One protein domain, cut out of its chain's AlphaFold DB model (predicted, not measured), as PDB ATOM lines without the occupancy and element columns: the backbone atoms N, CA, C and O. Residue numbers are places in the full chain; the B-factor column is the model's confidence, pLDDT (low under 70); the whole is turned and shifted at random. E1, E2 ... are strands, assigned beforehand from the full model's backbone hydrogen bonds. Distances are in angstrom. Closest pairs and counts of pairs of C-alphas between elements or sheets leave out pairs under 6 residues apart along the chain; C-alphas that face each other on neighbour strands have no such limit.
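What this domain is: This is residues 534 to 690 of the 837 residues of the protein "MSHA biogenesis protein MshQ" of Shewanella amazonensis (strain ATCC BAA-1098 / SB2B) (UniProt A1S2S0). With little regular structure, the domain is a small sandwich, two antiparallel sheets face to face, E3 - E5 - E6 and E1 - E2 - E4, with long loops between the strands. The printed part has 157 residues, no named helix and six strands, E1 to E6 in order, holding 50 residues: all strand. It is compact, radius of gyration of the C-alphas 16.2 A, spanning 48 by 37 by 31 A.

Where its parts are: E5, residues 639 to 649, measures 26.5 A; E3 is 587 to 594; E6, 681 to 689, ends at C-alpha (-21.004, 77.254, 172.642). E1, 534 to 541, begins at C-alpha (3.216, 92.052, 157.628); E2, 560 to 569, measures 28.4 A; E4 is 616 to 619.

How they stand to each other: Within hydrogen-bond range are N 591 of E3 and O 645 of E5, 2.8 A; N 644 and O 684 in hairpin E5 and E6, 2.9 A; N 537 and O 565 in hairpin E1 and E2, 2.8 A; N 566 of E2 and O 617 of E4, 2.9 A. Between sheets, the closest C-alphas of E1 and E6, Val 539 and Leu 683, are 6.5 A apart.

The domain as a whole: The printed part has no cut. The five links are long. No printed residue has pLDDT under 70.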
ATOM      1  N   PHE A 534       4.648  91.871 157.830       98.25
ATOM      2  CA  PHE A 534       3.216  92.052 157.628       98.25
ATOM      3  C   PHE A 534       2.615  92.879 158.761       98.25
ATOM      4  O   PHE A 534       3.093  92.825 159.896       98.25
ATOM      5  N   ALA A 535       1.552  93.614 158.456       97.38
ATOM      6  CA  ALA A 535       0.786  94.398 159.412       97.38
ATOM      7  C   ALA A 535      -0.704  94.066 159.307       97.38
ATOM      8  O   ALA A 535      -1.223  93.831 158.216       97.38
ATOM      9  N   LEU A 536      -1.391  94.084 160.447       97.06
ATOM     10  CA  LEU A 536      -2.823  93.825 160.559       97.06
ATOM     11  C   LEU A 536      -3.596  95.122 160.826       97.06
ATOM     12  O   LEU A 536      -3.196  95.938 161.661       97.06
ATOM     13  N   LYS A 537      -4.727  95.302 160.141       95.69
ATOM     14  CA  LYS A 537      -5.627  96.455 160.271       95.69
ATOM     15  C   LYS A 537      -7.096  96.038 160.242       95.69
ATOM     16  O   LYS A 537      -7.444  94.950 159.794       95.69
ATOM     17  N   ASN A 538      -7.959  96.953 160.692       94.25
ATOM     18  CA  ASN A 538      -9.419  96.901 160.524       94.25
ATOM     19  C   ASN A 538     -10.081  95.600 161.010       94.25
ATOM     20  O   ASN A 538     -11.035  95.123 160.401       94.25
ATOM     21  N   VAL A 539      -9.577  95.030 162.106       95.44
ATOM     22  CA  VAL A 539     -10.109  93.789 162.673       95.44
ATOM     23  C   VAL A 539     -11.509  94.022 163.242       95.44
ATOM     24  O   VAL A 539     -11.720  94.910 164.068       95.44
ATOM     25  N   SER A 540     -12.460  93.190 162.829       94.19
ATOM     26  CA  SER A 540     -13.783  93.067 163.424       94.19
ATOM     27  C   SER A 540     -14.150  91.598 163.539       94.19
ATOM     28  O   SER A 540     -14.097  90.851 162.564       94.19
ATOM     29  N   LEU A 541     -14.530  91.201 164.745       92.94
ATOM     30  CA  LEU A 541     -14.896  89.842 165.091       92.94
ATOM     31  C   LEU A 541     -16.257  89.897 165.782       92.94
ATOM     32  O   LEU A 541     -16.384  90.486 166.857       92.94
ATOM     33  N   ILE A 542     -17.284  89.351 165.131       89.69
ATOM     34  CA  ILE A 542     -18.677  89.498 165.568       89.69
ATOM     35  C   ILE A 542     -19.285  88.101 165.722       89.69
ATOM     36  O   ILE A 542     -19.390  87.385 164.727       89.69
ATOM     37  N   PRO A 543     -19.710  87.697 166.933       91.94
ATOM     38  CA  PRO A 543     -20.427  86.441 167.116       91.94
ATOM     39  C   PRO A 543     -21.722  86.388 166.292       91.94
ATOM     40  O   PRO A 543     -22.399  87.400 166.104       91.94
ATOM     41  N   ALA A 544     -22.084  85.201 165.812       91.88
ATOM     42  CA  ALA A 544     -23.174  85.019 164.856       91.88
ATOM     43  C   ALA A 544     -24.581  85.138 165.475       91.88
ATOM     44  O   ALA A 544     -25.561  85.306 164.747       91.88
ATOM     45  N   CYS A 545     -24.699  85.041 166.802       91.50
ATOM     46  CA  CYS A 545     -25.964  85.049 167.524       91.50
ATOM     47  C   CYS A 545     -25.925  85.932 168.774       91.50
ATOM     48  O   CYS A 545     -24.894  86.084 169.425       91.50
ATOM     49  N   GLY A 546     -27.079  86.464 169.170       81.81
ATOM     50  CA  GLY A 546     -27.232  87.163 170.440       81.81
ATOM     51  C   GLY A 546     -28.445  88.081 170.471       81.81
ATOM     52  O   GLY A 546     -29.079  88.358 169.450       81.81
ATOM     53  N   LEU A 547     -28.750  88.575 171.667       77.19
ATOM     54  CA  LEU A 547     -29.740  89.622 171.896       77.19
ATOM     55  C   LEU A 547     -29.049  90.977 172.055       77.19
ATOM     56  O   LEU A 547     -27.947  91.073 172.599       77.19
ATOM     57  N   LEU A 548     -29.736  92.049 171.655       72.06
ATOM     58  CA  LEU A 548     -29.297  93.405 171.978       72.06
ATOM     59  C   LEU A 548     -29.144  93.541 173.501       72.06
ATOM     60  O   LEU A 548     -30.070  93.236 174.251       72.06
ATOM     61  N   ASN A 549     -27.986  94.032 173.948       76.12
ATOM     62  CA  ASN A 549     -27.626  94.177 175.366       76.12
ATOM     63  C   ASN A 549     -27.499  92.852 176.149       76.12
ATOM     64  O   ASN A 549     -27.661  92.848 177.368       76.12
ATOM     65  N   SER A 550     -27.216  91.733 175.479       79.31
ATOM     66  CA  SER A 550     -26.824  90.461 176.112       79.31
ATOM     67  C   SER A 550     -25.501  89.955 175.523       79.31
ATOM     68  O   SER A 550     -25.124  90.394 174.432       79.31
ATOM     69  N   PRO A 551     -24.783  89.044 176.209       81.12
ATOM     70  CA  PRO A 551     -23.593  88.415 175.646       81.12
ATOM     71  C   PRO A 551     -23.931  87.747 174.308       81.12
ATOM     72  O   PRO A 551     -24.835  86.914 174.233       81.12
ATOM     73  N   SER A 552     -23.237  88.157 173.247       91.81
ATOM     74  CA  SER A 552     -23.341  87.519 171.932       91.81
ATOM     75  C   SER A 552     -22.417  86.304 171.882       91.81
ATOM     76  O   SER A 552     -21.370  86.293 172.530       91.81
ATOM     77  N   PHE A 553     -22.797  85.286 171.125       95.12
ATOM     78  CA  PHE A 553     -22.081  84.020 171.021       95.12
ATOM     79  C   PHE A 553     -22.244  83.423 169.617       95.12
ATOM     80  O   PHE A 553     -23.145  83.794 168.864       95.12
ATOM     81  N   SER A 554     -21.385  82.476 169.269       96.06
ATOM     82  CA  SER A 554     -21.580  81.582 168.126       96.06
ATOM     83  C   SER A 554     -21.691  80.150 168.632       96.06
ATOM     84  O   SER A 554     -21.076  79.778 169.639       96.06
ATOM     85  N   TYR A 555     -22.466  79.313 167.948       97.31
ATOM     86  CA  TYR A 555     -22.373  77.877 168.186       97.31
ATOM     87  C   TYR A 555     -21.110  77.309 167.524       97.31
ATOM     88  O   TYR A 555     -20.692  77.749 166.458       97.31
ATOM     89  N   MET A 556     -20.502  76.295 168.131       97.69
ATOM     90  CA  MET A 556     -19.431  75.535 167.487       97.69
ATOM     91  C   MET A 556     -19.967  74.870 166.208       97.69
ATOM     92  O   MET A 556     -21.054  74.288 166.212       97.69
ATOM     93  N   GLY A 557     -19.211  74.941 165.115       95.44
ATOM     94  CA  GLY A 557     -19.668  74.545 163.778       95.44
ATOM     95  C   GLY A 557     -20.475  75.622 163.036       95.44
ATOM     96  O   GLY A 557     -20.801  75.430 161.870       95.44
ATOM     97  N   GLN A 558     -20.804  76.751 163.676       95.94
ATOM     98  CA  GLN A 558     -21.461  77.882 163.019       95.94
ATOM     99  C   GLN A 558     -20.414  78.814 162.382       95.94
ATOM    100  O   GLN A 558     -19.480  79.234 163.075       95.94
ATOM    101  N   PRO A 559     -20.571  79.199 161.101       95.25
ATOM    102  CA  PRO A 559     -19.743  80.236 160.489       95.25
ATOM    103  C   PRO A 559     -19.824  81.552 161.275       95.25
ATOM    104  O   PRO A 559     -20.900  82.129 161.431       95.25
ATOM    105  N   THR A 560     -18.682  82.020 161.776       94.31
ATOM    106  CA  THR A 560     -18.553  83.251 162.565       94.31
ATOM    107  C   THR A 560     -17.892  84.345 161.724       94.31
ATOM    108  O   THR A 560     -16.774  84.125 161.250       94.31
ATOM    109  N   PRO A 561     -18.552  85.501 161.518       93.44
ATOM    110  CA  PRO A 561     -18.000  86.619 160.756       93.44
ATOM    111  C   PRO A 561     -16.671  87.157 161.300       93.44
ATOM    112  O   PRO A 561     -16.530  87.424 162.498       93.44
ATOM    113  N   LEU A 562     -15.724  87.379 160.389       94.06
ATOM    114  CA  LEU A 562     -14.424  87.996 160.643       94.06
ATOM    115  C   LEU A 562     -14.074  88.909 159.467       94.06
ATOM    116  O   LEU A 562     -13.905  88.420 158.356       94.06
ATOM    117  N   SER A 563     -13.896  90.205 159.721       95.19
ATOM    118  CA  SER A 563     -13.321  91.131 158.741       95.19
ATOM    119  C   SER A 563     -11.983  91.665 159.231       95.19
ATOM    120  O   SER A 563     -11.848  92.000 160.406       95.19
ATOM    121  N   MET A 564     -10.999  91.767 158.348       96.75
ATOM    122  CA  MET A 564      -9.674  92.305 158.646       96.75
ATOM    123  C   MET A 564      -8.908  92.578 157.353       96.75
ATOM    124  O   MET A 564      -9.236  92.048 156.294       96.75
ATOM    125  N   GLN A 565      -7.837  93.351 157.456       97.38
ATOM    126  CA  GLN A 565      -6.933  93.626 156.350       97.38
ATOM    127  C   GLN A 565      -5.500  93.309 156.767       97.38
ATOM    128  O   GLN A 565      -5.019  93.807 157.787       97.38
ATOM    129  N   LEU A 566      -4.814  92.501 155.966       98.00
ATOM    130  CA  LEU A 566      -3.378  92.269 156.076       98.00
ATOM    131  C   LEU A 566      -2.643  93.072 155.006       98.00
ATOM    132  O   LEU A 566      -3.060  93.106 153.849       98.00
ATOM    133  N   GLU A 567      -1.524  93.680 155.378       98.38
ATOM    134  CA  GLU A 567      -0.667  94.445 154.475       98.38
ATOM    135  C   GLU A 567       0.780  93.932 154.536       98.38
ATOM    136  O   GLU A 567       1.317  93.707 155.617       98.38
ATOM    137  N   ALA A 568       1.431  93.777 153.383       98.44
ATOM    138  CA  ALA A 568       2.840  93.412 153.247       98.44
ATOM    139  C   ALA A 568       3.692  94.675 153.075       98.44
ATOM    140  O   ALA A 568       3.520  95.420 152.105       98.44
ATOM    141  N   HIS A 569       4.595  94.946 154.018       97.69
ATOM    142  CA  HIS A 569       5.305  96.226 154.125       97.69
ATOM    143  C   HIS A 569       6.799  96.104 153.854       97.69
ATOM    144  O   HIS A 569       7.411  95.075 154.133       97.69
ATOM    145  N   ASN A 570       7.403  97.193 153.381       96.88
ATOM    146  CA  ASN A 570       8.851  97.372 153.380       96.88
ATOM    147  C   ASN A 570       9.371  97.948 154.712       96.88
ATOM    148  O   ASN A 570       8.600  98.261 155.616       96.88
ATOM    149  N   HIS A 571      10.693  98.121 154.841       93.44
ATOM    150  CA  HIS A 571      11.312  98.684 156.051       93.44
ATOM    151  C   HIS A 571      10.902 100.137 156.368       93.44
ATOM    152  O   HIS A 571      11.158 100.612 157.473       93.44
ATOM    153  N   GLN A 572      10.267 100.845 155.431       92.75
ATOM    154  CA  GLN A 572       9.705 102.183 155.623       92.75
ATOM    155  C   GLN A 572       8.202 102.153 155.973       92.75
ATOM    156  O   GLN A 572       7.562 103.206 155.960       92.75
ATOM    157  N   ASN A 573       7.636 100.981 156.297       93.75
ATOM    158  CA  ASN A 573       6.207 100.759 156.565       93.75
ATOM    159  C   ASN A 573       5.291 101.176 155.401       93.75
ATOM    160  O   ASN A 573       4.169 101.644 155.603       93.75
ATOM    161  N   GLN A 574       5.780 101.049 154.167       95.94
ATOM    162  CA  GLN A 574       4.994 101.274 152.959       95.94
ATOM    163  C   GLN A 574       4.573  99.930 152.373       95.94
ATOM    164  O   GLN A 574       5.355  98.978 152.385       95.94
ATOM    165  N   VAL A 575       3.354  99.860 151.836       97.56
ATOM    166  CA  VAL A 575       2.849  98.647 151.182       97.56
ATOM    167  C   VAL A 575       3.690  98.323 149.945       97.56
ATOM    168  O   VAL A 575       3.905  99.178 149.088       97.56
ATOM    169  N   THR A 576       4.145  97.074 149.865       97.88
ATOM    170  CA  THR A 576       4.904  96.519 148.735       97.88
ATOM    171  C   THR A 576       3.965  96.129 147.599       97.88
ATOM    172  O   THR A 576       3.281  95.106 147.644       97.88
ATOM    173  N   VAL A 577       3.896  96.952 146.554       97.50
ATOM    174  CA  VAL A 577       2.911  96.775 145.469       97.50
ATOM    175  C   VAL A 577       3.251  95.608 144.540       97.50
ATOM    176  O   VAL A 577       2.384  95.120 143.808       97.50
ATOM    177  N   ASN A 578       4.499  95.130 144.577       98.19
ATOM    178  CA  ASN A 578       4.929  93.953 143.826       98.19
ATOM    179  C   ASN A 578       4.645  92.644 144.565       98.19
ATOM    180  O   ASN A 578       4.823  91.574 143.983       98.19
ATOM    181  N   TYR A 579       4.178  92.688 145.814       98.12
ATOM    182  CA  TYR A 579       3.725  91.494 146.515       98.12
ATOM    183  C   TYR A 579       2.344  91.069 145.992       98.12
ATOM    184  O   TYR A 579       1.293  91.427 146.525       98.12
ATOM    185  N   ARG A 580       2.342  90.346 144.871       95.94
ATOM    186  CA  ARG A 580       1.149  89.860 144.160       95.94
ATOM    187  C   ARG A 580       1.472  88.607 143.347       95.94
ATOM    188  O   ARG A 580       2.645  88.273 143.192       95.94
ATOM    189  N   ASP A 581       0.450  87.973 142.778       94.62
ATOM    190  CA  ASP A 581       0.602  86.792 141.914       94.62
ATOM    191  C   ASP A 581       1.515  85.737 142.583       94.62
ATOM    192  O   ASP A 581       1.445  85.544 143.798       94.62
ATOM    193  N   ASP A 582       2.420  85.103 141.835       96.31
ATOM    194  CA  ASP A 582       3.343  84.084 142.359       96.31
ATOM    195  C   ASP A 582       4.372  84.628 143.377       96.31
ATOM    196  O   ASP A 582       5.023  83.852 144.082       96.31
ATOM    197  N   PHE A 583       4.537  85.955 143.478       97.31
ATOM    198  CA  PHE A 583       5.400  86.580 144.488       97.31
ATOM    199  C   PHE A 583       4.726  86.660 145.862       97.31
ATOM    200  O   PHE A 583       5.435  86.749 146.867       97.31
ATOM    201  N   ALA A 584       3.392  86.611 145.921       96.38
ATOM    202  CA  ALA A 584       2.629  86.707 147.157       96.38
ATOM    203  C   ALA A 584       2.285  85.331 147.737       96.38
ATOM    204  O   ALA A 584       1.157  84.851 147.635       96.38
ATOM    205  N   LYS A 585       3.284  84.697 148.351       94.81
ATOM    206  CA  LYS A 585       3.183  83.318 148.846       94.81
ATOM    207  C   LYS A 585       2.550  83.182 150.236       94.81
ATOM    208  O   LYS A 585       2.217  82.070 150.626       94.81
ATOM    209  N   GLY A 586       2.400  84.281 150.975       95.25
ATOM    210  CA  GLY A 586       2.057  84.240 152.392       95.25
ATOM    211  C   GLY A 586       0.609  83.829 152.672       95.25
ATOM    212  O   GLY A 586      -0.309  84.310 152.004       95.25
ATOM    213  N   ASN A 587       0.394  83.008 153.698       95.19
ATOM    214  CA  ASN A 587      -0.920  82.535 154.130       95.19
ATOM    215  C   ASN A 587      -1.294  83.096 155.505       95.19
ATOM    216  O   ASN A 587      -0.492  83.081 156.435       95.19
ATOM    217  N   ALA A 588      -2.541  83.544 155.639       96.12
ATOM    218  CA  ALA A 588      -3.135  83.925 156.914       96.12
ATOM    219  C   ALA A 588      -3.566  82.666 157.683       96.12
ATOM    220  O   ALA A 588      -4.405  81.905 157.195       96.12
ATOM    221  N   VAL A 589      -3.018  82.450 158.878       96.44
ATOM    222  CA  VAL A 589      -3.289  81.259 159.694       96.44
ATOM    223  C   VAL A 589      -3.863  81.680 161.039       96.44
ATOM    224  O   VAL A 589      -3.268  82.477 161.764       96.44
ATOM    225  N   LEU A 590      -5.043  81.147 161.363       97.56
ATOM    226  CA  LEU A 590      -5.695  81.409 162.638       97.56
ATOM    227  C   LEU A 590      -5.081  80.576 163.758       97.56
ATOM    228  O   LEU A 590      -4.664  79.434 163.560       97.56
ATOM    229  N   ALA A 591      -5.098  81.160 164.945       97.62
ATOM    230  CA  ALA A 591      -4.737  80.530 166.196       97.62
ATOM    231  C   ALA A 591      -5.896  80.657 167.194       97.62
ATOM    232  O   ALA A 591      -6.671  81.610 167.102       97.62
ATOM    233  N   ALA A 592      -6.035  79.727 168.137       97.75
ATOM    234  CA  ALA A 592      -7.017  79.860 169.210       97.75
ATOM    235  C   ALA A 592      -6.549  79.261 170.533       97.75
ATOM    236  O   ALA A 592      -5.972  78.178 170.563       97.75
ATOM    237  N   GLU A 593      -6.902  79.937 171.620       96.81
ATOM    238  CA  GLU A 593      -6.817  79.448 172.998       96.81
ATOM    239  C   GLU A 593      -8.004  79.995 173.792       96.81
ATOM    240  O   GLU A 593      -8.634  80.970 173.378       96.81
ATOM    241  N   ASN A 594      -8.341  79.384 174.925       96.31
ATOM    242  CA  ASN A 594      -9.412  79.893 175.775       96.31
ATOM    243  C   ASN A 594      -8.851  80.360 177.115       96.31
ATOM    244  O   ASN A 594      -8.337  79.548 177.877       96.31
ATOM    245  N   ASP A 595      -9.031  81.644 177.429       94.06
ATOM    246  CA  ASP A 595      -8.639  82.235 178.719       94.06
ATOM    247  C   ASP A 595      -7.152  82.024 179.085       94.06
ATOM    248  O   ASP A 595      -6.808  81.894 180.259       94.06
ATOM    249  N   ASN A 596      -6.264  81.982 178.078       92.31
ATOM    250  CA  ASN A 596      -4.817  81.779 178.253       92.31
ATOM    251  C   ASN A 596      -4.489  80.543 179.122       92.31
ATOM    252  O   ASN A 596      -3.632  80.579 180.014       92.31
ATOM    253  N   ASP A 597      -5.235  79.453 178.908       94.31
ATOM    254  CA  ASP A 597      -5.137  78.208 179.674       94.31
ATOM    255  C   ASP A 597      -3.981  77.296 179.222       94.31
ATOM    256  O   ASP A 597      -3.740  76.248 179.831       94.31
ATOM    257  N   GLY A 598      -3.242  77.704 178.185       93.19
ATOM    258  CA  GLY A 598      -2.126  76.964 177.603       93.19
ATOM    259  C   GLY A 598      -2.536  75.751 176.774       93.19
ATOM    260  O   GLY A 598      -1.687  74.895 176.504       93.19
ATOM    261  N   GLN A 599      -3.810  75.640 176.389       95.56
ATOM    262  CA  GLN A 599      -4.277  74.631 175.446       95.56
ATOM    263  C   GLN A 599      -4.480  75.232 174.058       95.56
ATOM    264  O   GLN A 599      -5.421  75.984 173.810       95.56
ATOM    265  N   ASP A 600      -3.638  74.799 173.122       97.12
ATOM    266  CA  ASP A 600      -3.763  75.188 171.724       97.12
ATOM    267  C   ASP A 600      -4.997  74.524 171.083       97.12
ATOM    268  O   ASP A 600      -5.060  73.306 170.880       97.12
ATOM    269  N   LEU A 601      -5.992  75.349 170.757       97.38
ATOM    270  CA  LEU A 601      -7.248  74.961 170.118       97.38
ATOM    271  C   LEU A 601      -7.259  75.272 168.612       97.38
ATOM    272  O   LEU A 601      -8.279  75.056 167.951       97.38
ATOM    273  N   SER A 602      -6.142  75.733 168.045       97.56
ATOM    274  CA  SER A 602      -6.041  76.200 166.654       97.56
ATOM    275  C   SER A 602      -6.427  75.129 165.633       97.56
ATOM    276  O   SER A 602      -7.030  75.439 164.611       97.56
ATOM    277  N   ALA A 603      -6.171  73.850 165.931       97.19
ATOM    278  CA  ALA A 603      -6.527  72.723 165.061       97.19
ATOM    279  C   ALA A 603      -8.044  72.562 164.824       97.19
ATOM    280  O   ALA A 603      -8.451  71.803 163.945       97.19
ATOM    281  N   ARG A 604      -8.884  73.247 165.610       96.69
ATOM    282  CA  ARG A 604     -10.347  73.255 165.458       96.69
ATOM    283  C   ARG A 604     -10.849  74.394 164.578       96.69
ATOM    284  O   ARG A 604     -12.047  74.455 164.325       96.69
ATOM    285  N   LEU A 605      -9.984  75.313 164.156       97.62
ATOM    286  CA  LEU A 605     -10.366  76.417 163.286       97.62
ATOM    287  C   LEU A 605     -10.327  75.985 161.819       97.62
ATOM    288  O   LEU A 605      -9.416  75.285 161.377       97.62
ATOM    289  N   SER A 606     -11.297  76.450 161.041       96.00
ATOM    290  CA  SER A 606     -11.254  76.343 159.583       96.00
ATOM    291  C   SER A 606     -10.123  77.191 158.988       96.00
ATOM    292  O   SER A 606      -9.825  78.277 159.486       96.00
ATOM    293  N   VAL A 607      -9.574  76.761 157.852       92.69
ATOM    294  CA  VAL A 607      -8.589  77.541 157.085       92.69
ATOM    295  C   VAL A 607      -9.224  78.818 156.521       92.69
ATOM    296  O   VAL A 607     -10.320  78.774 155.963       92.69
ATOM    297  N   LEU A 608      -8.513  79.946 156.613       91.38
ATOM    298  CA  LEU A 608      -8.898  81.191 155.950       91.38
ATOM    299  C   LEU A 608      -8.433  81.199 154.491       91.38
ATOM    300  O   LEU A 608      -7.252  81.034 154.196       91.38
ATOM    301  N   ALA A 609      -9.361  81.443 153.566       87.00
ATOM    302  CA  ALA A 609      -9.058  81.573 152.145       87.00
ATOM    303  C   ALA A 609      -8.889  83.051 151.763       87.00
ATOM    304  O   ALA A 609      -9.846  83.710 151.364       87.00
ATOM    305  N   GLY A 610      -7.667  83.570 151.887       90.00
ATOM    306  CA  GLY A 610      -7.313  84.928 151.465       90.00
ATOM    307  C   GLY A 610      -6.517  84.954 150.160       90.00
ATOM    308  O   GLY A 610      -5.897  83.966 149.768       90.00
ATOM    309  N   LYS A 611      -6.524  86.097 149.466       92.62
ATOM    310  CA  LYS A 611      -5.667  86.343 148.297       92.62
ATOM    311  C   LYS A 611      -5.025  87.716 148.394       92.62
ATOM    312  O   LYS A 611      -5.720  88.706 148.602       92.62
ATOM    313  N   TRP A 612      -3.717  87.764 148.183       96.44
ATOM    314  CA  TRP A 612      -2.978  89.015 148.093       96.44
ATOM    315  C   TRP A 612      -3.217  89.714 146.756       96.44
ATOM    316  O   TRP A 612      -3.168  89.098 145.690       96.44
ATOM    317  N   GLN A 613      -3.411  91.024 146.816       95.62
ATOM    318  CA  GLN A 613      -3.463  91.924 145.678       95.62
ATOM    319  C   GLN A 613      -2.612  93.152 146.001       95.62
ATOM    320  O   GLN A 613      -2.969  93.951 146.859       95.62
ATOM    321  N   GLN A 614      -1.471  93.281 145.317       96.25
ATOM    322  CA  GLN A 614      -0.546  94.417 145.453       96.25
ATOM    323  C   GLN A 614      -0.192  94.743 146.915       96.25
ATOM    324  O   GLN A 614      -0.284  95.886 147.356       96.25
ATOM    325  N   GLY A 615       0.177  93.712 147.672       97.69
ATOM    326  CA  GLY A 615       0.577  93.835 149.066       97.69
ATOM    327  C   GLY A 615      -0.572  93.939 150.059       97.69
ATOM    328  O   GLY A 615      -0.298  94.162 151.231       97.69
ATOM    329  N   VAL A 616      -1.830  93.752 149.644       98.12
ATOM    330  CA  VAL A 616      -2.996  93.758 150.544       98.12
ATOM    331  C   VAL A 616      -3.789  92.460 150.417       98.12
ATOM    332  O   VAL A 616      -4.084  92.018 149.310       98.12
ATOM    333  N   MET A 617      -4.155  91.851 151.540       97.62
ATOM    334  CA  MET A 617      -5.119  90.754 151.610       97.62
ATOM    335  C   MET A 617      -6.316  91.214 152.441       97.62
ATOM    336  O   MET A 617      -6.179  91.513 153.626       97.62
ATOM    337  N   GLU A 618      -7.482  91.272 151.802       96.56
ATOM    338  CA  GLU A 618      -8.722  91.759 152.408       96.56
ATOM    339  C   GLU A 618      -9.636  90.594 152.800       96.56
ATOM    340  O   GLU A 618      -9.904  89.708 151.986       96.56
ATOM    341  N   PHE A 619     -10.154  90.644 154.024       95.44
ATOM    342  CA  PHE A 619     -11.262  89.829 154.506       95.44
ATOM    343  C   PHE A 619     -12.415  90.770 154.843       95.44
ATOM    344  O   PHE A 619     -12.334  91.557 155.786       95.44
ATOM    345  N   ASP A 620     -13.481  90.720 154.053       91.12
ATOM    346  CA  ASP A 620     -14.649  91.578 154.245       91.12
ATOM    347  C   ASP A 620     -15.672  90.960 155.217       91.12
ATOM    348  O   ASP A 620     -15.472  89.889 155.784       91.12
ATOM    349  N   SER A 621     -16.817  91.621 155.396       83.12
ATOM    350  CA  SER A 621     -17.890  91.146 156.278       83.12
ATOM    351  C   SER A 621     -18.547  89.826 155.846       83.12
ATOM    352  O   SER A 621     -19.381  89.306 156.585       83.12
ATOM    353  N   SER A 622     -18.246  89.308 154.650       89.06
ATOM    354  CA  SER A 622     -18.703  87.990 154.191       89.06
ATOM    355  C   SER A 622     -17.730  86.866 154.551       89.06
ATOM    356  O   SER A 622     -18.091  85.693 154.460       89.06
ATOM    357  N   SER A 623     -16.516  87.210 154.987       93.81
ATOM    358  CA  SER A 623     -15.526  86.241 155.445       93.81
ATOM    359  C   SER A 623     -15.926  85.673 156.807       93.81
ATOM    360  O   SER A 623     -16.359  86.389 157.710       93.81
ATOM    361  N   THR A 624     -15.791  84.357 156.955       94.62
ATOM    362  CA  THR A 624     -16.148  83.635 158.178       94.62
ATOM    363  C   THR A 624     -15.105  82.580 158.502       94.62
ATOM    364  O   THR A 624     -14.527  81.997 157.587       94.62
ATOM    365  N   PHE A 625     -14.954  82.251 159.780       95.94
ATOM    366  CA  PHE A 625     -14.282  81.026 160.214       95.94
ATOM    367  C   PHE A 625     -15.250  80.139 161.001       95.94
ATOM    368  O   PHE A 625     -16.262  80.606 161.527       95.94
ATOM    369  N   VAL A 626     -14.937  78.853 161.087       97.00
ATOM    370  CA  VAL A 626     -15.658  77.875 161.902       97.00
ATOM    371  C   VAL A 626     -14.731  77.386 163.003       97.00
ATOM    372  O   VAL A 626     -13.570  77.085 162.742       97.00
ATOM    373  N   PHE A 627     -15.252  77.302 164.227       97.75
ATOM    374  CA  PHE A 627     -14.617  76.587 165.327       97.75
ATOM    375  C   PHE A 627     -15.352  75.263 165.544       97.75
ATOM    376  O   PHE A 627     -16.523  75.246 165.933       97.75
ATOM    377  N   GLU A 628     -14.689  74.156 165.226       96.69
ATOM    378  CA  GLU A 628     -15.293  72.828 165.156       96.69
ATOM    379  C   GLU A 628     -15.642  72.249 166.524       96.69
ATOM    380  O   GLU A 628     -15.009  72.543 167.540       96.69
ATOM    381  N   ARG A 629     -16.653  71.379 166.555       94.25
ATOM    382  CA  ARG A 629     -17.062  70.633 167.756       94.25
ATOM    383  C   ARG A 629     -16.106  69.476 168.035       94.25
ATOM    384  O   ARG A 629     -15.509  68.912 167.121       94.25
ATOM    385  N   THR A 630     -16.012  69.066 169.298       93.12
ATOM    386  CA  THR A 630     -15.465  67.743 169.617       93.12
ATOM    387  C   THR A 630     -16.384  66.651 169.061       93.12
ATOM    388  O   THR A 630     -17.603  66.820 168.992       93.12
ATOM    389  N   THR A 631     -15.811  65.525 168.629       92.00
ATOM    390  CA  THR A 631     -16.597  64.407 168.092       92.00
ATOM    391  C   THR A 631     -17.546  63.872 169.162       92.00
ATOM    392  O   THR A 631     -17.113  63.511 170.262       92.00
ATOM    393  N   ALA A 632     -18.838  63.772 168.837       91.19
ATOM    394  CA  ALA A 632     -19.821  63.194 169.744       91.19
ATOM    395  C   ALA A 632     -19.447  61.730 170.098       91.19
ATOM    396  O   ALA A 632     -18.750  61.065 169.327       91.19
ATOM    397  N   PRO A 633     -19.861  61.197 171.265       91.31
ATOM    398  CA  PRO A 633     -20.666  61.839 172.306       91.31
ATOM    399  C   PRO A 633     -19.878  62.821 173.194       91.31
ATOM    400  O   PRO A 633     -20.420  63.272 174.202       91.31
ATOM    401  N   GLY A 634     -18.620  63.134 172.855       93.38
ATOM    402  CA  GLY A 634     -17.848  64.180 173.521       93.38
ATOM    403  C   GLY A 634     -18.548  65.539 173.450       93.38
ATOM    404  O   GLY A 634     -19.181  65.874 172.449       93.38
ATOM    405  N   VAL A 635     -18.458  66.288 174.546       94.75
ATOM    406  CA  VAL A 635     -18.947  67.663 174.683       94.75
ATOM    407  C   VAL A 635     -17.941  68.463 175.491       94.75
ATOM    408  O   VAL A 635     -17.243  67.922 176.348       94.75
ATOM    409  N   ASP A 636     -17.885  69.755 175.221       95.31
ATOM    410  CA  ASP A 636     -16.900  70.669 175.769       95.31
ATOM    411  C   ASP A 636     -17.409  72.113 175.705       95.31
ATOM    412  O   ASP A 636     -18.487  72.395 175.172       95.31
ATOM    413  N   GLY A 637     -16.642  73.027 176.294       92.69
ATOM    414  CA  GLY A 637     -17.059  74.405 176.509       92.69
ATOM    415  C   GLY A 637     -18.019  74.571 177.703       92.69
ATOM    416  O   GLY A 637     -18.171  73.653 178.515       92.69
ATOM    417  N   PRO A 638     -18.667  75.741 177.829       94.31
ATOM    418  CA  PRO A 638     -18.615  76.856 176.889       94.31
ATOM    419  C   PRO A 638     -17.237  77.524 176.927       94.31
ATOM    420  O   PRO A 638     -16.628  77.634 177.988       94.31
ATOM    421  N   PHE A 639     -16.747  77.964 175.771       96.69
ATOM    422  CA  PHE A 639     -15.546  78.793 175.705       96.69
ATOM    423  C   PHE A 639     -15.996  80.246 175.672       96.69
ATOM    424  O   PHE A 639     -16.277  80.788 174.609       96.69
ATOM    425  N   GLU A 640     -16.165  80.850 176.844       93.56
ATOM    426  CA  GLU A 640     -16.684  82.220 176.968       93.56
ATOM    427  C   GLU A 640     -15.617  83.289 176.658       93.56
ATOM    428  O   GLU A 640     -15.959  84.451 176.442       93.56
ATOM    429  N   GLN A 641     -14.335  82.903 176.620       94.44
ATOM    430  CA  GLN A 641     -13.191  83.766 176.314       94.44
ATOM    431  C   GLN A 641     -12.247  83.079 175.315       94.44
ATOM    432  O   GLN A 641     -11.040  82.991 175.551       94.44
ATOM    433  N   LEU A 642     -12.796  82.546 174.216       97.12
ATOM    434  CA  LEU A 642     -11.971  81.981 173.150       97.12
ATOM    435  C   LEU A 642     -11.288  83.126 172.400       97.12
ATOM    436  O   LEU A 642     -11.929  83.828 171.616       97.12
ATOM    437  N   ASP A 643     -10.001  83.315 172.649       96.81
ATOM    438  CA  ASP A 643      -9.181  84.270 171.924       96.81
ATOM    439  C   ASP A 643      -8.832  83.710 170.553       96.81
ATOM    440  O   ASP A 643      -8.312  82.603 170.425       96.81
ATOM    441  N   ILE A 644      -9.122  84.498 169.522       97.75
ATOM    442  CA  ILE A 644      -8.699  84.229 168.154       97.75
ATOM    443  C   ILE A 644      -7.438  85.040 167.895       97.75
ATOM    444  O   ILE A 644      -7.430  86.262 168.051       97.75
ATOM    445  N   GLY A 645      -6.384  84.356 167.475       97.12
ATOM    446  CA  GLY A 645      -5.135  84.932 167.010       97.12
ATOM    447  C   GLY A 645      -4.938  84.742 165.518       97.12
ATOM    448  O   GLY A 645      -5.625  83.957 164.864       97.12
ATOM    449  N   LEU A 646      -3.955  85.453 164.987       97.62
ATOM    450  CA  LEU A 646      -3.531  85.370 163.603       97.62
ATOM    451  C   LEU A 646      -2.012  85.402 163.525       97.62
ATOM    452  O   LEU A 646      -1.364  86.211 164.184       97.62
ATOM    453  N   TRP A 647      -1.442  84.582 162.658       96.31
ATOM    454  CA  TRP A 647      -0.071  84.746 162.198       96.31
ATOM    455  C   TRP A 647      -0.016  84.562 160.680       96.31
ATOM    456  O   TRP A 647      -0.992  84.145 160.051       96.31
ATOM    457  N   VAL A 648       1.107  84.949 160.080       96.75
ATOM    458  CA  VAL A 648       1.331  84.802 158.639       96.75
ATOM    459  C   VAL A 648       2.465  83.815 158.426       96.75
ATOM    460  O   VAL A 648       3.582  84.074 158.873       96.75
ATOM    461  N   ASP A 649       2.170  82.713 157.739       95.12
ATOM    462  CA  ASP A 649       3.186  81.841 157.150       95.12
ATOM    463  C   ASP A 649       3.646  82.497 155.853       95.12
ATOM    464  O   ASP A 649       2.871  82.575 154.903       95.12
ATOM    465  N   ASP A 650       4.866  83.031 155.810       95.38
ATOM    466  CA  ASP A 650       5.375  83.733 154.629       95.38
ATOM    467  C   ASP A 650       5.693  82.795 153.455       95.38
ATOM    468  O   ASP A 650       5.878  83.275 152.331       95.38
ATOM    469  N   MET A 651       5.720  81.477 153.705       95.12
ATOM    470  CA  MET A 651       6.105  80.425 152.761       95.12
ATOM    471  C   MET A 651       7.512  80.621 152.168       95.12
ATOM    472  O   MET A 651       7.828  80.074 151.108       95.12
ATOM    473  N   ASP A 652       8.361  81.381 152.862       94.12
ATOM    474  CA  ASP A 652       9.703  81.793 152.444       94.12
ATOM    475  C   ASP A 652      10.764  81.528 153.520       94.12
ATOM    476  O   ASP A 652      11.854  82.103 153.515       94.12
ATOM    477  N   GLY A 653      10.477  80.567 154.401       90.38
ATOM    478  CA  GLY A 653      11.401  80.139 155.442       90.38
ATOM    479  C   GLY A 653      11.425  81.096 156.622       90.38
ATOM    480  O   GLY A 653      12.484  81.264 157.230       90.38
ATOM    481  N   ASP A 654      10.271  81.685 156.962       89.56
ATOM    482  CA  ASP A 654      10.093  82.491 158.169       89.56
ATOM    483  C   ASP A 654      10.918  83.795 158.154       89.56
ATOM    484  O   ASP A 654      11.280  84.350 159.202       89.56
ATOM    485  N   LEU A 655      11.229  84.300 156.956       93.12
ATOM    486  CA  LEU A 655      11.946  85.555 156.773       93.12
ATOM    487  C   LEU A 655      11.079  86.709 157.269       93.12
ATOM    488  O   LEU A 655      11.515  87.491 158.117       93.12
ATOM    489  N   SER A 656       9.852  86.816 156.779       95.38
ATOM    490  CA  SER A 656       8.926  87.913 157.054       95.38
ATOM    491  C   SER A 656       7.873  87.462 158.059       95.38
ATOM    492  O   SER A 656       7.298  86.390 157.928       95.38
ATOM    493  N   ARG A 657       7.592  88.283 159.076       93.88
ATOM    494  CA  ARG A 657       6.602  87.951 160.111       93.88
ATOM    495  C   ARG A 657       5.565  89.051 160.261       93.88
ATOM    496  O   ARG A 657       5.844  90.219 159.981       93.88
ATOM    497  N   LEU A 658       4.381  88.655 160.716       96.56
ATOM    498  CA  LEU A 658       3.387  89.582 161.240       96.56
ATOM    499  C   LEU A 658       3.937  90.239 162.511       96.56
ATOM    500  O   LEU A 658       4.563  89.569 163.333       96.56
ATOM    501  N   ALA A 659       3.724  91.543 162.659       92.06
ATOM    502  CA  ALA A 659       4.097  92.263 163.867       92.06
ATOM    503  C   ALA A 659       3.109  93.405 164.177       92.06
ATOM    504  O   ALA A 659       2.624  94.058 163.249       92.06
ATOM    505  N   PRO A 660       2.877  93.715 165.469       94.25
ATOM    506  CA  PRO A 660       3.381  93.006 166.655       94.25
ATOM    507  C   PRO A 660       2.664  91.663 166.899       94.25
ATOM    508  O   PRO A 660       1.560  91.459 166.414       94.25
ATOM    509  N   LEU A 661       3.289  90.768 167.670       95.62
ATOM    510  CA  LEU A 661       2.676  89.530 168.175       95.62
ATOM    511  C   LEU A 661       2.446  89.673 169.686       95.62
ATOM    512  O   LEU A 661       3.316  90.198 170.383       95.62
ATOM    513  N   ASP A 662       1.304  89.208 170.186       95.88
ATOM    514  CA  ASP A 662       0.853  89.378 171.579       95.88
ATOM    515  C   ASP A 662       0.035  88.184 172.122       95.88
ATOM    516  O   ASP A 662      -0.573  88.284 173.186       95.88
ATOM    517  N   MET A 663       0.048  87.042 171.426       96.25
ATOM    518  CA  MET A 663      -0.651  85.807 171.801       96.25
ATOM    519  C   MET A 663       0.239  84.570 171.596       96.25
ATOM    520  O   MET A 663       1.059  84.536 170.671       96.25
ATOM    521  N   LYS A 664       0.083  83.541 172.443       96.25
ATOM    522  CA  LYS A 664       0.793  82.255 172.323       96.25
ATOM    523  C   LYS A 664      -0.082  81.094 172.841       96.25
ATOM    524  O   LYS A 664      -0.008  80.794 174.034       96.25
ATOM    525  N   PRO A 665      -0.817  80.401 171.943       96.19
ATOM    526  CA  PRO A 665      -1.874  79.451 172.317       96.19
ATOM    527  C   PRO A 665      -1.464  78.251 173.180       96.19
ATOM    528  O   PRO A 665      -2.284  77.653 173.866       96.19
ATOM    529  N   ASP A 666      -0.200  77.844 173.111       95.38
ATOM    530  CA  ASP A 666       0.351  76.664 173.787       95.38
ATOM    531  C   ASP A 666       1.039  77.013 175.120       95.38
ATOM    532  O   ASP A 666       1.888  76.264 175.615       95.38
ATOM    533  N   SER A 667       0.754  78.185 175.689       94.00
ATOM    534  CA  SER A 667       1.387  78.652 176.923       94.00
ATOM    535  C   SER A 667       0.421  79.399 177.826       94.00
ATOM    536  O   SER A 667      -0.606  79.869 177.374       94.00
ATOM    537  N   THR A 668       0.776  79.521 179.104       92.62
ATOM    538  CA  THR A 668       0.036  80.334 180.073       92.62
ATOM    539  C   THR A 668       0.832  81.585 180.433       92.62
ATOM    540  O   THR A 668       2.042  81.491 180.672       92.62
ATOM    541  N   GLY A 669       0.159  82.718 180.623       89.00
ATOM    542  CA  GLY A 669       0.761  83.964 181.112       89.00
ATOM    543  C   GLY A 669       1.174  84.932 179.999       89.00
ATOM    544  O   GLY A 669       0.694  84.845 178.875       89.00
ATOM    545  N   ASP A 670       2.024  85.907 180.324       91.69
ATOM    546  CA  ASP A 670       2.475  86.926 179.366       91.69
ATOM    547  C   ASP A 670       3.528  86.344 178.409       91.69
ATOM    548  O   ASP A 670       4.680  86.125 178.792       91.69
ATOM    549  N   CYS A 671       3.145  86.107 177.153       94.44
ATOM    550  CA  CYS A 671       4.037  85.534 176.148       94.44
ATOM    551  C   CYS A 671       5.218  86.439 175.772       94.44
ATOM    552  O   CYS A 671       6.217  85.936 175.256       94.44
ATOM    553  N   SER A 672       5.167  87.743 176.069       93.31
ATOM    554  CA  SER A 672       6.249  88.679 175.732       93.31
ATOM    555  C   SER A 672       7.529  88.440 176.539       93.31
ATOM    556  O   SER A 672       8.619  88.799 176.092       93.31
ATOM    557  N   ILE A 673       7.415  87.787 177.703       93.50
ATOM    558  CA  ILE A 673       8.543  87.437 178.579       93.50
ATOM    559  C   ILE A 673       8.945  85.958 178.488       93.50
ATOM    560  O   ILE A 673       9.908  85.542 179.139       93.50
ATOM    561  N   LEU A 674       8.218  85.150 177.709       91.06
ATOM    562  CA  LEU A 674       8.501  83.726 177.560       91.06
ATOM    563  C   LEU A 674       9.650  83.477 176.568       91.06
ATOM    564  O   LEU A 674       9.812  84.211 175.589       91.06
ATOM    565  N   PRO A 675      10.430  82.396 176.756       86.62
ATOM    566  CA  PRO A 675      11.347  81.921 175.728       86.62
ATOM    567  C   PRO A 675      10.595  81.643 174.418       86.62
ATOM    568  O   PRO A 675       9.626  80.889 174.407       86.62
ATOM    569  N   GLY A 676      11.051  82.249 173.319       86.06
ATOM    570  CA  GLY A 676      10.398  82.157 172.007       86.06
ATOM    571  C   GLY A 676       9.397  83.279 171.702       86.06
ATOM    572  O   GLY A 676       9.062  83.453 170.536       86.06
ATOM    573  N   GLY A 677       8.998  84.080 172.698       93.44
ATOM    574  CA  GLY A 677       8.063  85.195 172.519       93.44
ATOM    575  C   GLY A 677       6.654  84.757 172.103       93.44
ATOM    576  O   GLY A 677       6.330  83.571 172.094       93.44
ATOM    577  N   CYS A 678       5.811  85.729 171.757       96.12
ATOM    578  CA  CYS A 678       4.472  85.483 171.225       96.12
ATOM    579  C   CYS A 678       4.530  84.935 169.786       96.12
ATOM    580  O   CYS A 678       5.416  85.313 169.018       96.12
ATOM    581  N   SER A 679       3.586  84.063 169.420       94.88
ATOM    582  CA  SER A 679       3.536  83.384 168.114       94.88
ATOM    583  C   SER A 679       2.412  83.873 167.198       94.88
ATOM    584  O   SER A 679       2.483  83.653 165.991       94.88
ATOM    585  N   ALA A 680       1.412  84.570 167.737       96.56
ATOM    586  CA  ALA A 680       0.297  85.144 166.990       96.56
ATOM    587  C   ALA A 680      -0.032  86.562 167.481       96.56
ATOM    588  O   ALA A 680       0.353  86.964 168.579       96.56
ATOM    589  N   GLN A 681      -0.743  87.327 166.657       97.31
ATOM    590  CA  GLN A 681      -1.375  88.585 167.030       97.31
ATOM    591  C   GLN A 681      -2.852  88.336 167.344       97.31
ATOM    592  O   GLN A 681      -3.577  87.768 166.528       97.31
ATOM    593  N   ARG A 682      -3.313  88.769 168.513       96.38
ATOM    594  CA  ARG A 682      -4.677  88.606 169.005       96.38
ATOM    595  C   ARG A 682      -5.647  89.486 168.217       96.38
ATOM    596  O   ARG A 682      -5.519  90.708 168.179       96.38
ATOM    597  N   LEU A 683      -6.659  88.860 167.625       96.25
ATOM    598  CA  LEU A 683      -7.770  89.521 166.936       96.25
ATOM    599  C   LEU A 683      -8.861  89.956 167.922       96.25
ATOM    600  O   LEU A 683      -9.452  91.025 167.771       96.25
ATOM    601  N   GLY A 684      -9.123  89.128 168.935       94.56
ATOM    602  CA  GLY A 684     -10.132  89.367 169.965       94.56
ATOM    603  C   GLY A 684     -10.715  88.073 170.533       94.56
ATOM    604  O   GLY A 684     -10.429  86.990 170.031       94.56
ATOM    605  N   ALA A 685     -11.553  88.209 171.562       94.25
ATOM    606  CA  ALA A 685     -12.247  87.092 172.201       94.25
ATOM    607  C   ALA A 685     -13.665  86.915 171.643       94.25
ATOM    608  O   ALA A 685     -14.367  87.902 171.403       94.25
ATOM    609  N   VAL A 686     -14.117  85.668 171.528       94.75
ATOM    610  CA  VAL A 686     -15.502  85.293 171.203       94.75
ATOM    611  C   VAL A 686     -16.024  84.221 172.150       94.75
ATOM    612  O   VAL A 686     -15.276  83.366 172.614       94.75
ATOM    613  N   SER A 687     -17.336  84.245 172.401       95.62
ATOM    614  CA  SER A 687     -18.025  83.159 173.101       95.62
ATOM    615  C   SER A 687     -18.438  82.075 172.105       95.62
ATOM    616  O   SER A 687     -19.181  82.344 171.156       95.62
ATOM    617  N   MET A 688     -17.957  80.851 172.321       96.88
ATOM    618  CA  MET A 688     -18.250  79.671 171.506       96.88
ATOM    619  C   MET A 688     -18.950  78.601 172.345       96.88
ATOM    620  O   MET A 688     -18.432  78.134 173.364       96.88
ATOM    621  N   ARG A 689     -20.134  78.176 171.898       96.62
ATOM    622  CA  ARG A 689     -21.004  77.254 172.642       96.62
ATOM    623  C   ARG A 689     -21.258  75.966 171.874       96.62
ATOM    624  O   ARG A 689     -21.626  75.992 170.703       96.62
ATOM    625  N   HIS A 690     -21.129  74.819 172.533       97.56
ATOM    626  CA  HIS A 690     -21.531  73.549 171.935       97.56
ATOM    627  C   HIS A 690     -23.060  73.460 171.993       97.56
ATOM    628  O   HIS A 690     -23.618  73.328 173.081       97.56
TER     629      HIS A 690